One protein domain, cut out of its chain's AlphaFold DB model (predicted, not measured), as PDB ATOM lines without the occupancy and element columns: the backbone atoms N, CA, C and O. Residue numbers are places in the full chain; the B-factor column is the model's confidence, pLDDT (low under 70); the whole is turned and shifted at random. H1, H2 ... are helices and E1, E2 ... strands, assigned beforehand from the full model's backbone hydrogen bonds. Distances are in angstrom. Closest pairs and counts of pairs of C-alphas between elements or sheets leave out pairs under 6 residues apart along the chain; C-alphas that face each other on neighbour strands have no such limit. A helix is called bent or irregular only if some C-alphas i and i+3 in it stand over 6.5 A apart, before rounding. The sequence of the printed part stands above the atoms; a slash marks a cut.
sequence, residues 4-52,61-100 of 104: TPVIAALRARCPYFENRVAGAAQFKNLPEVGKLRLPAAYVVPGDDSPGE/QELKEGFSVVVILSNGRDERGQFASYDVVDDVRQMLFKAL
ATOM      1  N   THR A   4      44.826   3.240  15.489       92.88
ATOM      2  CA  THR A   4      45.104   3.599  16.893       92.88
ATOM      3  C   THR A   4      44.755   5.055  17.243       92.88
ATOM      4  O   THR A   4      44.126   5.259  18.281       92.88
ATOM      5  N   PRO A   5      45.079   6.070  16.410       93.12
ATOM      6  CA  PRO A   5      44.706   7.458  16.689       93.12
ATOM      7  C   PRO A   5      43.191   7.689  16.671       93.12
ATOM      8  O   PRO A   5      42.684   8.448  17.492       93.12
ATOM      9  N   VAL A   6      42.464   7.002  15.782       92.62
ATOM     10  CA  VAL A   6      40.996   7.066  15.697       92.62
ATOM     11  C   VAL A   6      40.375   6.505  16.976       92.62
ATOM     12  O   VAL A   6      39.550   7.159  17.609       92.62
ATOM     13  N   ILE A   7      40.830   5.326  17.413       93.88
ATOM     14  CA  ILE A   7      40.371   4.691  18.658       93.88
ATOM     15  C   ILE A   7      40.674   5.589  19.863       93.88
ATOM     16  O   ILE A   7      39.807   5.796  20.710       93.88
ATOM     17  N   ALA A   8      41.886   6.145  19.940       93.50
ATOM     18  CA  ALA A   8      42.279   7.040  21.024       93.50
ATOM     19  C   ALA A   8      41.422   8.316  21.058       93.50
ATOM     20  O   ALA A   8      40.972   8.714  22.132       93.50
ATOM     21  N   ALA A   9      41.141   8.921  19.899       93.38
ATOM     22  CA  ALA A   9      40.277  10.094  19.799       93.38
ATOM     23  C   ALA A   9      38.851   9.795  20.280       93.38
ATOM     24  O   ALA A   9      38.303  10.560  21.072       93.38
ATOM     25  N   LEU A  10      38.276   8.662  19.866       94.25
ATOM     26  CA  LEU A  10      36.948   8.238  20.309       94.25
ATOM     27  C   LEU A  10      36.902   7.984  21.819       94.25
ATOM     28  O   LEU A  10      35.997   8.480  22.482       94.25
ATOM     29  N   ARG A  11      37.896   7.289  22.388       94.69
ATOM     30  CA  ARG A  11      37.980   7.059  23.842       94.69
ATOM     31  C   ARG A  11      38.088   8.361  24.636       94.69
ATOM     32  O   ARG A  11      37.427   8.511  25.653       94.69
ATOM     33  N   ALA A  12      38.892   9.309  24.156       94.19
ATOM     34  CA  ALA A  12      39.128  10.571  24.853       94.19
ATOM     35  C   ALA A  12      37.959  11.566  24.740       94.19
ATOM     36  O   ALA A  12      37.769  12.384  25.635       94.19
ATOM     37  N   ARG A  13      37.205  11.540  23.632       94.19
ATOM     38  CA  ARG A  13      36.233  12.596  23.287       94.19
ATOM     39  C   ARG A  13      34.779  12.133  23.261       94.19
ATOM     40  O   ARG A  13      33.890  12.979  23.219       94.19
ATOM     41  N   CYS A  14      34.520  10.826  23.290       93.94
ATOM     42  CA  CYS A  14      33.176  10.256  23.301       93.94
ATOM     43  C   CYS A  14      32.945   9.454  24.598       93.94
ATOM     44  O   CYS A  14      33.114   8.231  24.614       93.94
ATOM     45  N   PRO A  15      32.556  10.121  25.705       93.31
ATOM     46  CA  PRO A  15      32.371   9.462  27.000       93.31
ATOM     47  C   PRO A  15      31.219   8.449  27.004       93.31
ATOM     48  O   PRO A  15      31.214   7.561  27.848       93.31
ATOM     49  N   TYR A  16      30.294   8.531  26.039       92.44
ATOM     50  CA  TYR A  16      29.158   7.615  25.887       92.44
ATOM     51  C   TYR A  16      29.568   6.134  25.852       92.44
ATOM     52  O   TYR A  16      28.870   5.271  26.378       92.44
ATOM     53  N   PHE A  17      30.735   5.831  25.278       91.75
ATOM     54  CA  PHE A  17      31.248   4.465  25.227       91.75
ATOM     55  C   PHE A  17      32.040   4.062  26.473       91.75
ATOM     56  O   PHE A  17      32.405   2.900  26.576       91.75
ATOM     57  N   GLU A  18      32.331   4.951  27.426       92.62
ATOM     58  CA  GLU A  18      33.098   4.631  28.647       92.62
ATOM     59  C   GLU A  18      34.405   3.861  28.353       92.62
ATOM     60  O   GLU A  18      34.696   2.824  28.944       92.62
ATOM     61  N   ASN A  19      35.186   4.325  27.373       90.50
ATOM     62  CA  ASN A  19      36.395   3.656  26.859       90.50
ATOM     63  C   ASN A  19      36.188   2.295  26.158       90.50
ATOM     64  O   ASN A  19      37.167   1.679  25.721       90.50
ATOM     65  N   ARG A  20      34.945   1.850  25.951       92.25
ATOM     66  CA  ARG A  20      34.573   0.609  25.242       92.25
ATOM     67  C   ARG A  20      34.606   0.800  23.726       92.25
ATOM     68  O   ARG A  20      33.635   0.566  23.010       92.25
ATOM     69  N   VAL A  21      35.766   1.241  23.250       92.62
ATOM     70  CA  VAL A  21      36.096   1.389  21.833       92.62
ATOM     71  C   VAL A  21      37.261   0.462  21.520       92.62
ATOM     72  O   VAL A  21      38.275   0.522  22.217       92.62
ATOM     73  N   ALA A  22      37.154  -0.378  20.498       90.38
ATOM     74  CA  ALA A  22      38.211  -1.307  20.092       90.38
ATOM     75  C   ALA A  22      38.479  -1.249  18.582       90.38
ATOM     76  O   ALA A  22      37.749  -0.608  17.835       90.38
ATOM     77  N   GLY A  23      39.553  -1.898  18.134       87.75
ATOM     78  CA  GLY A  23      39.794  -2.153  16.714       87.75
ATOM     79  C   GLY A  23      39.334  -3.560  16.351       87.75
ATOM     80  O   GLY A  23      39.488  -4.476  17.158       87.75
ATOM     81  N   ALA A  24      38.799  -3.741  15.149       83.81
ATOM     82  CA  ALA A  24      38.498  -5.056  14.595       83.81
ATOM     83  C   ALA A  24      38.983  -5.137  13.144       83.81
ATOM     84  O   ALA A  24      38.925  -4.156  12.410       83.81
ATOM     85  N   ALA A  25      39.469  -6.309  12.730       75.94
ATOM     86  CA  ALA A  25      39.944  -6.510  11.362       75.94
ATOM     87  C   ALA A  25      38.790  -6.530  10.347       75.94
ATOM     88  O   ALA A  25      38.945  -6.046   9.234       75.94
ATOM     89  N   GLN A  26      37.637  -7.085  10.731       73.12
ATOM     90  CA  GLN A  26      36.444  -7.197   9.891       73.12
ATOM     91  C   GLN A  26      35.179  -7.166  10.750       73.12
ATOM     92  O   GLN A  26      35.192  -7.630  11.893       73.12
ATOM     93  N   PHE A  27      34.067  -6.700  10.170       68.62
ATOM     94  CA  PHE A  27      32.776  -6.655  10.860       68.62
ATOM     95  C   PHE A  27      32.251  -8.041  11.263       68.62
ATOM     96  O   PHE A  27      31.723  -8.204  12.358       68.62
ATOM     97  N   LYS A  28      32.446  -9.057  10.410       65.50
ATOM     98  CA  LYS A  28      31.909 -10.417  10.609       65.50
ATOM     99  C   LYS A  28      32.331 -11.061  11.935       65.50
ATOM    100  O   LYS A  28      31.579 -11.858  12.477       65.50
ATOM    101  N   ASN A  29      33.481 -10.666  12.479       62.00
ATOM    102  CA  ASN A  29      34.021 -11.240  13.709       62.00
ATOM    103  C   ASN A  29      33.609 -10.455  14.966       62.00
ATOM    104  O   ASN A  29      33.910 -10.887  16.073       62.00
ATOM    105  N   LEU A  30      32.929  -9.308  14.844       63.97
ATOM    106  CA  LEU A  30      32.540  -8.501  16.007       63.97
ATOM    107  C   LEU A  30      31.675  -9.244  17.040       63.97
ATOM    108  O   LEU A  30      31.934  -9.042  18.224       63.97
ATOM    109  N   PRO A  31      30.681 -10.075  16.660       60.12
ATOM    110  CA  PRO A  31      29.855 -10.780  17.641       60.12
ATOM    111  C   PRO A  31      30.662 -11.757  18.509       60.12
ATOM    112  O   PRO A  31      30.342 -11.945  19.678       60.12
ATOM    113  N   GLU A  32      31.735 -12.338  17.963       57.88
ATOM    114  CA  GLU A  32      32.587 -13.308  18.667       57.88
ATOM    115  C   GLU A  32      33.776 -12.650  19.389       57.88
ATOM    116  O   GLU A  32      34.224 -13.119  20.437       57.88
ATOM    117  N   VAL A  33      34.275 -11.529  18.861       53.31
ATOM    118  CA  VAL A  33      35.425 -10.783  19.405       53.31
ATOM    119  C   VAL A  33      34.981  -9.743  20.450       53.31
ATOM    120  O   VAL A  33      35.753  -9.344  21.326       53.31
ATOM    121  N   GLY A  34      33.723  -9.311  20.396       59.19
ATOM    122  CA  GLY A  34      33.188  -8.175  21.134       59.19
ATOM    123  C   GLY A  34      32.635  -8.498  22.518       59.19
ATOM    124  O   GLY A  34      31.441  -8.368  22.757       59.19
ATOM    125  N   LYS A  35      33.505  -8.837  23.475       68.00
ATOM    126  CA  LYS A  35      33.136  -9.006  24.902       68.00
ATOM    127  C   LYS A  35      32.895  -7.683  25.653       68.00
ATOM    128  O   LYS A  35      32.785  -7.678  26.880       68.00
ATOM    129  N   LEU A  36      32.880  -6.546  24.955       80.25
ATOM    130  CA  LEU A  36      32.663  -5.249  25.588       80.25
ATOM    131  C   LEU A  36      31.195  -5.097  25.984       80.25
ATOM    132  O   LEU A  36      30.288  -5.420  25.221       80.25
ATOM    133  N   ARG A  37      30.963  -4.564  27.186       85.81
ATOM    134  CA  ARG A  37      29.610  -4.215  27.632       85.81
ATOM    135  C   ARG A  37      29.011  -3.176  26.685       85.81
ATOM    136  O   ARG A  37      29.719  -2.282  26.239       85.81
ATOM    137  N   LEU A  38      27.709  -3.222  26.444       85.81
ATOM    138  CA  LEU A  38      27.039  -2.245  25.579       85.81
ATOM    139  C   LEU A  38      26.692  -0.951  26.339       85.81
ATOM    140  O   LEU A  38      26.418  -1.027  27.541       85.81
ATOM    141  N   PRO A  39      26.707   0.226  25.686       89.12
ATOM    142  CA  PRO A  39      27.094   0.474  24.290       89.12
ATOM    143  C   PRO A  39      28.610   0.358  24.044       89.12
ATOM    144  O   PRO A  39      29.416   0.713  24.903       89.12
ATOM    145  N   ALA A  40      28.998  -0.118  22.859       90.56
ATOM    146  CA  ALA A  40      30.399  -0.263  22.452       90.56
ATOM    147  C   ALA A  40      30.607   0.144  20.987       90.56
ATOM    148  O   ALA A  40      29.684   0.049  20.177       90.56
ATOM    149  N   ALA A  41      31.826   0.556  20.639       91.88
ATOM    150  CA  ALA A  41      32.202   0.915  19.272       91.88
ATOM    151  C   ALA A  41      33.452   0.157  18.800       91.88
ATOM    152  O   ALA A  41      34.372  -0.110  19.573       91.88
ATOM    153  N   TYR A  42      33.514  -0.152  17.510       92.06
ATOM    154  CA  TYR A  42      34.636  -0.847  16.893       92.06
ATOM    155  C   TYR A  42      35.062  -0.126  15.624       92.06
ATOM    156  O   TYR A  42      34.243   0.158  14.756       92.06
ATOM    157  N   VAL A  43      36.353   0.156  15.515       92.62
ATOM    158  CA  VAL A  43      36.948   0.777  14.335       92.62
ATOM    159  C   VAL A  43      37.482  -0.326  13.429       92.62
ATOM    160  O   VAL A  43      38.305  -1.136  13.860       92.62
ATOM    161  N   VAL A  44      37.003  -0.355  12.191       92.00
ATOM    162  CA  VAL A  44      37.336  -1.361  11.176       92.00
ATOM    163  C   VAL A  44      38.008  -0.655   9.998       92.00
ATOM    164  O   VAL A  44      37.535   0.418   9.610       92.00
ATOM    165  N   PRO A  45      39.106  -1.196   9.438       90.94
ATOM    166  CA  PRO A  45      39.686  -0.635   8.225       90.94
ATOM    167  C   PRO A  45      38.684  -0.763   7.071       90.94
ATOM    168  O   PRO A  45      37.995  -1.776   6.951       90.94
ATOM    169  N   GLY A  46      38.563   0.292   6.274       88.38
ATOM    170  CA  GLY A  46      37.814   0.276   5.026       88.38
ATOM    171  C   GLY A  46      38.705  -0.144   3.864       88.38
ATOM    172  O   GLY A  46      39.886  -0.435   4.049       88.38
ATOM    173  N   ASP A  47      38.120  -0.153   2.673       87.25
ATOM    174  CA  ASP A  47      38.869  -0.399   1.448       87.25
ATOM    175  C   ASP A  47      39.725   0.816   1.078       87.25
ATOM    176  O   ASP A  47      39.340   1.971   1.300       87.25
ATOM    177  N   ASP A  48      40.872   0.536   0.467       88.81
ATOM    178  CA  ASP A  48      41.749   1.552  -0.092       88.81
ATOM    179  C   ASP A  48      41.421   1.727  -1.577       88.81
ATOM    180  O   ASP A  48      41.426   0.776  -2.359       88.81
ATOM    181  N   SER A  49      41.115   2.958  -1.972       89.81
ATOM    182  CA  SER A  49      40.786   3.311  -3.352       89.81
ATOM    183  C   SER A  49      41.919   4.134  -3.964       89.81
ATOM    184  O   SER A  49      42.090   5.301  -3.585       89.81
ATOM    185  N   PRO A  50      42.708   3.562  -4.890       89.31
ATOM    186  CA  PRO A  50      43.711   4.321  -5.621       89.31
ATOM    187  C   PRO A  50      43.042   5.293  -6.598       89.31
ATOM    188  O   PRO A  50      42.067   4.957  -7.270       89.31
ATOM    189  N   GLY A  51      43.564   6.513  -6.659       89.88
ATOM    190  CA  GLY A  51      43.262   7.480  -7.706       89.88
ATOM    191  C   GLY A  51      44.070   7.216  -8.976       89.88
ATOM    192  O   GLY A  51      44.739   6.196  -9.118       89.88
ATOM    193  N   GLU A  52      44.027   8.160  -9.910       90.25
ATOM    194  CA  GLU A  52      44.807   8.058 -11.144       90.25
ATOM    195  C   GLU A  52      46.315   8.140 -10.867       90.25
ATOM    196  O   GLU A  52      46.772   8.923 -10.025       90.25
ATOM    197  N   GLN A  61      50.231   7.998  -7.146       91.62
ATOM    198  CA  GLN A  61      48.781   8.162  -7.102       91.62
ATOM    199  C   GLN A  61      48.334   8.625  -5.721       91.62
ATOM    200  O   GLN A  61      48.981   8.339  -4.713       91.62
ATOM    201  N   GLU A  62      47.221   9.350  -5.680       90.75
ATOM    202  CA  GLU A  62      46.543   9.637  -4.419       90.75
ATOM    203  C   GLU A  62      45.807   8.383  -3.956       90.75
ATOM    204  O   GLU A  62      45.046   7.798  -4.721       90.75
ATOM    205  N   LEU A  63      46.024   7.967  -2.709       90.75
ATOM    206  CA  LEU A  63      45.311   6.844  -2.110       90.75
ATOM    207  C   LEU A  63      44.249   7.379  -1.155       90.75
ATOM    208  O   LEU A  63      44.563   8.121  -0.222       90.75
ATOM    209  N   LYS A  64      42.991   6.999  -1.379       91.44
ATOM    210  CA  LYS A  64      41.909   7.244  -0.426       91.44
ATOM    211  C   LYS A  64      41.777   6.020   0.462       91.44
ATOM    212  O   LYS A  64      41.323   4.981   0.000       91.44
ATOM    213  N   GLU A  65      42.164   6.162   1.721       90.19
ATOM    214  CA  GLU A  65      42.015   5.114   2.729       90.19
ATOM    215  C   GLU A  65      40.740   5.365   3.545       90.19
ATOM    216  O   GLU A  65      40.499   6.482   4.019       90.19
ATOM    217  N   GLY A  66      39.911   4.335   3.702       90.62
ATOM    218  CA  GLY A  66      38.673   4.397   4.477       90.62
ATOM    219  C   GLY A  66      38.797   3.761   5.862       90.62
ATOM    220  O   GLY A  66      39.633   2.895   6.114       90.62
ATOM    221  N   PHE A  67      37.900   4.139   6.769       92.69
ATOM    222  CA  PHE A  67      37.613   3.365   7.975       92.69
ATOM    223  C   PHE A  67      36.137   3.495   8.340       92.69
ATOM    224  O   PHE A  67      35.484   4.484   8.009       92.69
ATOM    225  N   SER A  68      35.637   2.511   9.078       92.56
ATOM    226  CA  SER A  68      34.261   2.471   9.562       92.56
ATOM    227  C   SER A  68      34.243   2.393  11.082       92.56
ATOM    228  O   SER A  68      35.020   1.647  11.681       92.56
ATOM    229  N   VAL A  69      33.336   3.138  11.714       92.31
ATOM    230  CA  VAL A  69      33.036   3.000  13.146       92.31
ATOM    231  C   VAL A  69      31.709   2.276  13.282       92.31
ATOM    232  O   VAL A  69      30.652   2.816  12.971       92.31
ATOM    233  N   VAL A  70      31.777   1.037  13.742       91.38
ATOM    234  CA  VAL A  70      30.622   0.177  13.968       91.38
ATOM    235  C   VAL A  70      30.199   0.318  15.419       91.38
ATOM    236  O   VAL A  70      30.986   0.024  16.319       91.38
ATOM    237  N   VAL A  71      28.959   0.734  15.659       89.56
ATOM    238  CA  VAL A  71      28.409   0.872  17.010       89.56
ATOM    239  C   VAL A  71      27.441  -0.264  17.304       89.56
ATOM    240  O   VAL A  71      26.555  -0.553  16.505       89.56
ATOM    241  N   ILE A  72      27.597  -0.880  18.475       86.12
ATOM    242  CA  ILE A  72      26.652  -1.855  19.010       86.12
ATOM    243  C   ILE A  72      25.906  -1.212  20.178       86.12
ATOM    244  O   ILE A  72      26.509  -0.803  21.176       86.12
ATOM    245  N   LEU A  73      24.584  -1.145  20.044       83.88
ATOM    246  CA  LEU A  73      23.648  -0.650  21.050       83.88
ATOM    247  C   LEU A  73      22.753  -1.804  21.519       83.88
ATOM    248  O   LEU A  73      22.521  -2.758  20.780       83.88
ATOM    249  N   SER A  74      22.265  -1.730  22.757       77.06
ATOM    250  CA  SER A  74      21.256  -2.668  23.256       77.06
ATOM    251  C   SER A  74      19.863  -2.085  23.044       77.06
ATOM    252  O   SER A  74      19.606  -0.963  23.472       77.06
ATOM    253  N   ASN A  75      18.957  -2.882  22.476       69.38
ATOM    254  CA  ASN A  75      17.530  -2.560  22.391       69.38
ATOM    255  C   ASN A  75      16.722  -3.144  23.562       69.38
ATOM    256  O   ASN A  75      15.503  -3.203  23.494       69.38
ATOM    257  N   GLY A  76      17.364  -3.568  24.658       62.41
ATOM    258  CA  GLY A  76      16.695  -4.305  25.741       62.41
ATOM    259  C   GLY A  76      15.567  -3.556  26.472       62.41
ATOM    260  O   GLY A  76      14.851  -4.170  27.251       62.41
ATOM    261  N   ARG A  77      15.392  -2.246  26.246       54.88
ATOM    262  CA  ARG A  77      14.245  -1.477  26.772       54.88
ATOM    263  C   ARG A  77      13.034  -1.479  25.835       54.88
ATOM    264  O   ARG A  77      11.954  -1.117  26.284       54.88
ATOM    265  N   ASP A  78      13.203  -1.881  24.576       55.53
ATOM    266  CA  ASP A  78      12.122  -1.965  23.602       55.53
ATOM    267  C   ASP A  78      12.433  -2.955  22.470       55.53
ATOM    268  O   ASP A  78      12.884  -2.603  21.377       55.53
ATOM    269  N   GLU A  79      12.147  -4.226  22.737       55.06
ATOM    270  CA  GLU A  79      12.286  -5.322  21.774       55.06
ATOM    271  C   GLU A  79      11.327  -5.198  20.574       55.06
ATOM    272  O   GLU A  79      11.498  -5.897  19.576       55.06
ATOM    273  N   ARG A  80      10.325  -4.305  20.643       58.84
ATOM    274  CA  ARG A  80       9.327  -4.081  19.585       58.84
ATOM    275  C   ARG A  80       9.632  -2.852  18.722       58.84
ATOM    276  O   ARG A  80       8.904  -2.627  17.758       58.84
ATOM    277  N   GLY A  81      10.689  -2.089  19.034       54.84
ATOM    278  CA  GLY A  81      11.151  -0.947  18.234       54.84
ATOM    279  C   GLY A  81      10.168   0.229  18.173       54.84
ATOM    280  O   GLY A  81      10.098   0.908  17.152       54.84
ATOM    281  N   GLN A  82       9.379   0.447  19.228       54.25
ATOM    282  CA  GLN A  82       8.337   1.480  19.309       54.25
ATOM    283  C   GLN A  82       8.816   2.813  19.916       54.25
ATOM    284  O   GLN A  82       8.210   3.854  19.683       54.25
ATOM    285  N   PHE A  83       9.919   2.804  20.653       48.91
ATOM    286  CA  PHE A  83      10.685   3.950  21.107       48.91
ATOM    287  C   PHE A  83      11.733   4.279  20.058       48.91
ATOM    288  O   PHE A  83      12.265   3.382  19.398       48.91
ATOM    289  N   ALA A  84      12.030   5.569  19.926       52.19
ATOM    290  CA  ALA A  84      12.843   6.172  18.881       52.19
ATOM    291  C   ALA A  84      14.305   5.683  18.867       52.19
ATOM    292  O   ALA A  84      15.258   6.409  19.135       52.19
ATOM    293  N   SER A  85      14.492   4.421  18.496       55.09
ATOM    294  CA  SER A  85      15.782   3.777  18.263       55.09
ATOM    295  C   SER A  85      16.572   4.544  17.199       55.09
ATOM    296  O   SER A  85      17.796   4.522  17.204       55.09
ATOM    297  N   TYR A  86      15.865   5.265  16.322       61.16
ATOM    298  CA  TYR A  86      16.443   6.161  15.329       61.16
ATOM    299  C   TYR A  86      17.068   7.423  15.945       61.16
ATOM    300  O   TYR A  86      18.160   7.805  15.534       61.16
ATOM    301  N   ASP A  87      16.440   8.017  16.965       74.62
ATOM    302  CA  ASP A  87      16.949   9.233  17.618       74.62
ATOM    303  C   ASP A  87      18.265   8.941  18.345       74.62
ATOM    304  O   ASP A  87      19.234   9.682  18.210       74.62
ATOM    305  N   VAL A  88      18.357   7.786  19.016       80.12
ATOM    306  CA  VAL A  88      19.601   7.348  19.674       80.12
ATOM    307  C   VAL A  88      20.721   7.124  18.654       80.12
ATOM    308  O   VAL A  88      21.882   7.431  18.928       80.12
ATOM    309  N   VAL A  89      20.403   6.592  17.470       84.19
ATOM    310  CA  VAL A  89      21.391   6.435  16.394       84.19
ATOM    311  C   VAL A  89      21.859   7.800  15.890       84.19
ATOM    312  O   VAL A  89      23.062   7.970  15.672       84.19
ATOM    313  N   ASP A  90      20.956   8.774  15.742       87.88
ATOM    314  CA  ASP A  90      21.331  10.124  15.313       87.88
ATOM    315  C   ASP A  90      22.187  10.849  16.360       87.88
ATOM    316  O   ASP A  90      23.231  11.411  16.022       87.88
ATOM    317  N   ASP A  91      21.830  10.742  17.639       89.75
ATOM    318  CA  ASP A  91      22.608  11.286  18.754       89.75
ATOM    319  C   ASP A  91      24.029  10.714  18.763       89.75
ATOM    320  O   ASP A  91      25.022  11.449  18.807       89.75
ATOM    321  N   VAL A  92      24.149   9.386  18.654       90.75
ATOM    322  CA  VAL A  92      25.445   8.703  18.602       90.75
ATOM    323  C   VAL A  92      26.237   9.132  17.371       90.75
ATOM    324  O   VAL A  92      27.442   9.375  17.476       90.75
ATOM    325  N   ARG A  93      25.586   9.282  16.212       91.31
ATOM    326  CA  ARG A  93      26.220   9.808  14.999       91.31
ATOM    327  C   ARG A  93      26.808  11.193  15.269       91.31
ATOM    328  O   ARG A  93      27.993  11.395  15.007       91.31
ATOM    329  N   GLN A  94      26.052  12.124  15.850       91.94
ATOM    330  CA  GLN A  94      26.569  13.460  16.171       91.94
ATOM    331  C   GLN A  94      27.743  13.417  17.159       91.94
ATOM    332  O   GLN A  94      28.745  14.111  16.956       91.94
ATOM    333  N   MET A  95      27.674  12.565  18.186       92.50
ATOM    334  CA  MET A  95      28.770  12.368  19.142       92.50
ATOM    335  C   MET A  95      30.045  11.849  18.464       92.50
ATOM    336  O   MET A  95      31.138  12.340  18.758       92.50
ATOM    337  N   LEU A  96      29.920  10.891  17.539       93.31
ATOM    338  CA  LEU A  96      31.043  10.358  16.764       93.31
ATOM    339  C   LEU A  96      31.665  11.428  15.864       93.31
ATOM    340  O   LEU A  96      32.885  11.599  15.875       93.31
ATOM    341  N   PHE A  97      30.847  12.185  15.129       92.50
ATOM    342  CA  PHE A  97      31.331  13.274  14.276       92.50
ATOM    343  C   PHE A  97      32.077  14.332  15.087       92.50
ATOM    344  O   PHE A  97      33.183  14.716  14.713       92.50
ATOM    345  N   LYS A  98      31.535  14.741  16.238       91.31
ATOM    346  CA  LYS A  98      32.196  15.695  17.140       91.31
ATOM    347  C   LYS A  98      33.534  15.169  17.669       91.31
ATOM    348  O   LYS A  98      34.481  15.939  17.818       91.31
ATOM    349  N   ALA A  99      33.635  13.871  17.952       91.50
ATOM    350  CA  ALA A  99      34.873  13.258  18.430       91.50
ATOM    351  C   ALA A  99      35.955  13.156  17.335       91.50
ATOM    352  O   ALA A  99      37.146  13.335  17.626       91.50
ATOM    353  N   LEU A 100      35.549  12.879  16.090       90.19
ATOM    354  CA  LEU A 100      36.444  12.605  14.960       90.19
ATOM    355  C   LEU A 100      36.836  13.855  14.163       90.19
ATOM    356  O   LEU A 100      38.008  14.020  13.836       90.19
TER     357      LEU A 100
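This is residues 4 to 52 and 61 to 100 of the 104 residues of an uncharacterized protein of Escherichia coli (UniProt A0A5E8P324). A long two-stranded ribbon of E2 and E3 has short E1 added beside residues 41 to 43 of E2, and in that part H1 lies over one face of the sheet and the small, uneven H2 over the other. H3 packs on the second half of H1 with its own last residues, 96 to 100, and makes a steep corner with it, while residues 76 to 82, in the long link before H3, stick out. The printed part has 89 residues, with three named helices and three named strands in the order H1 E1 H2 E2 E3 H3, and its class is mixed, helices and strands. The sheet, in the order E1 E2 E3, is mixed: E1 and E2 are parallel, E2 and E3 antiparallel. The whole is elongated, spanning 49 by 28 by 26 A, and only just loose, close to compact, with a radius of gyration of the C-alphas of 14.8 A.

H1, residues 4 to 13, is on the sheet of E1, residues 21 to 23, E2, residues 40 to 52, and E3, residues 61 to 72. Its height over the sheet is 9.1 A, and it lies over E1 and E2, along the strands, at 6 degrees to E1 on the local plane. Its closest C-alphas to E1 are those of Ile 7 and Val 21, 6.3 A apart. E1 and E2 are parallel at 44 degrees, with N 22 and O 41 within hydrogen-bond range at 2.9 A. E1, H2, residues 27 to 33, and E2 form a strand-helix-strand unit, two parallel neighbour strands with a helix between, with a right-handed crossover. H2 is on the opposite face from H1, at a height of 10.0 A over the sheet. It lies over E2, but only just, with 3 of its C-alphas falling on E2 and 2 on E3. The closest C-alphas of H2 and E2 are those of Phe 27 and Val 44, 7.0 A apart. H2 is irregular, C-alphas 28 and 31 being 7.3 A apart. E2 and E3 are antiparallel at 161 degrees, with N 42 and O 70 at 2.8 A and N 51 and O 62 at 2.8 A, both within hydrogen-bond range. H3, residues 85 to 100, only grazes the sheet, with residues 89 to 96. H3 touches H1 with residues 96 to 100 alone, opposite ways at a steep tilt of 67 degrees; the closest C-alphas, of Arg 13 and Ala 99, are 5.1 A apart. H2 is apart from H1 and H3. In H1 and H3 every O i to N i+4 pair is within hydrogen-bond range; in H2 1 of 3 is, beside 3 of 4 O i to N i+3 pairs.

H1, 14.2 A long, begins at C-alpha 4 (45.104, 3.599, 16.893). E1 and H2 are short. E2 spans 37.5 A and ends at C-alpha 52 (44.807, 8.058, -11.144), and E3 spans 35.7 A. H3, 22.7 A, ends at C-alpha 100 (36.444, 12.605, 14.960).

The C-alphas farthest apart, of Glu 52 and Arg 77, are 49.6 A apart. Residues 53 to 60 are not printed, and C-alphas 52 and 61 are 5.7 A apart across this cut. The link from E3 to H3, residues 73 to 84, is long. Mean pLDDT of the printed part is 82.4; residues 27 to 35 and 75 to 86 are under 70.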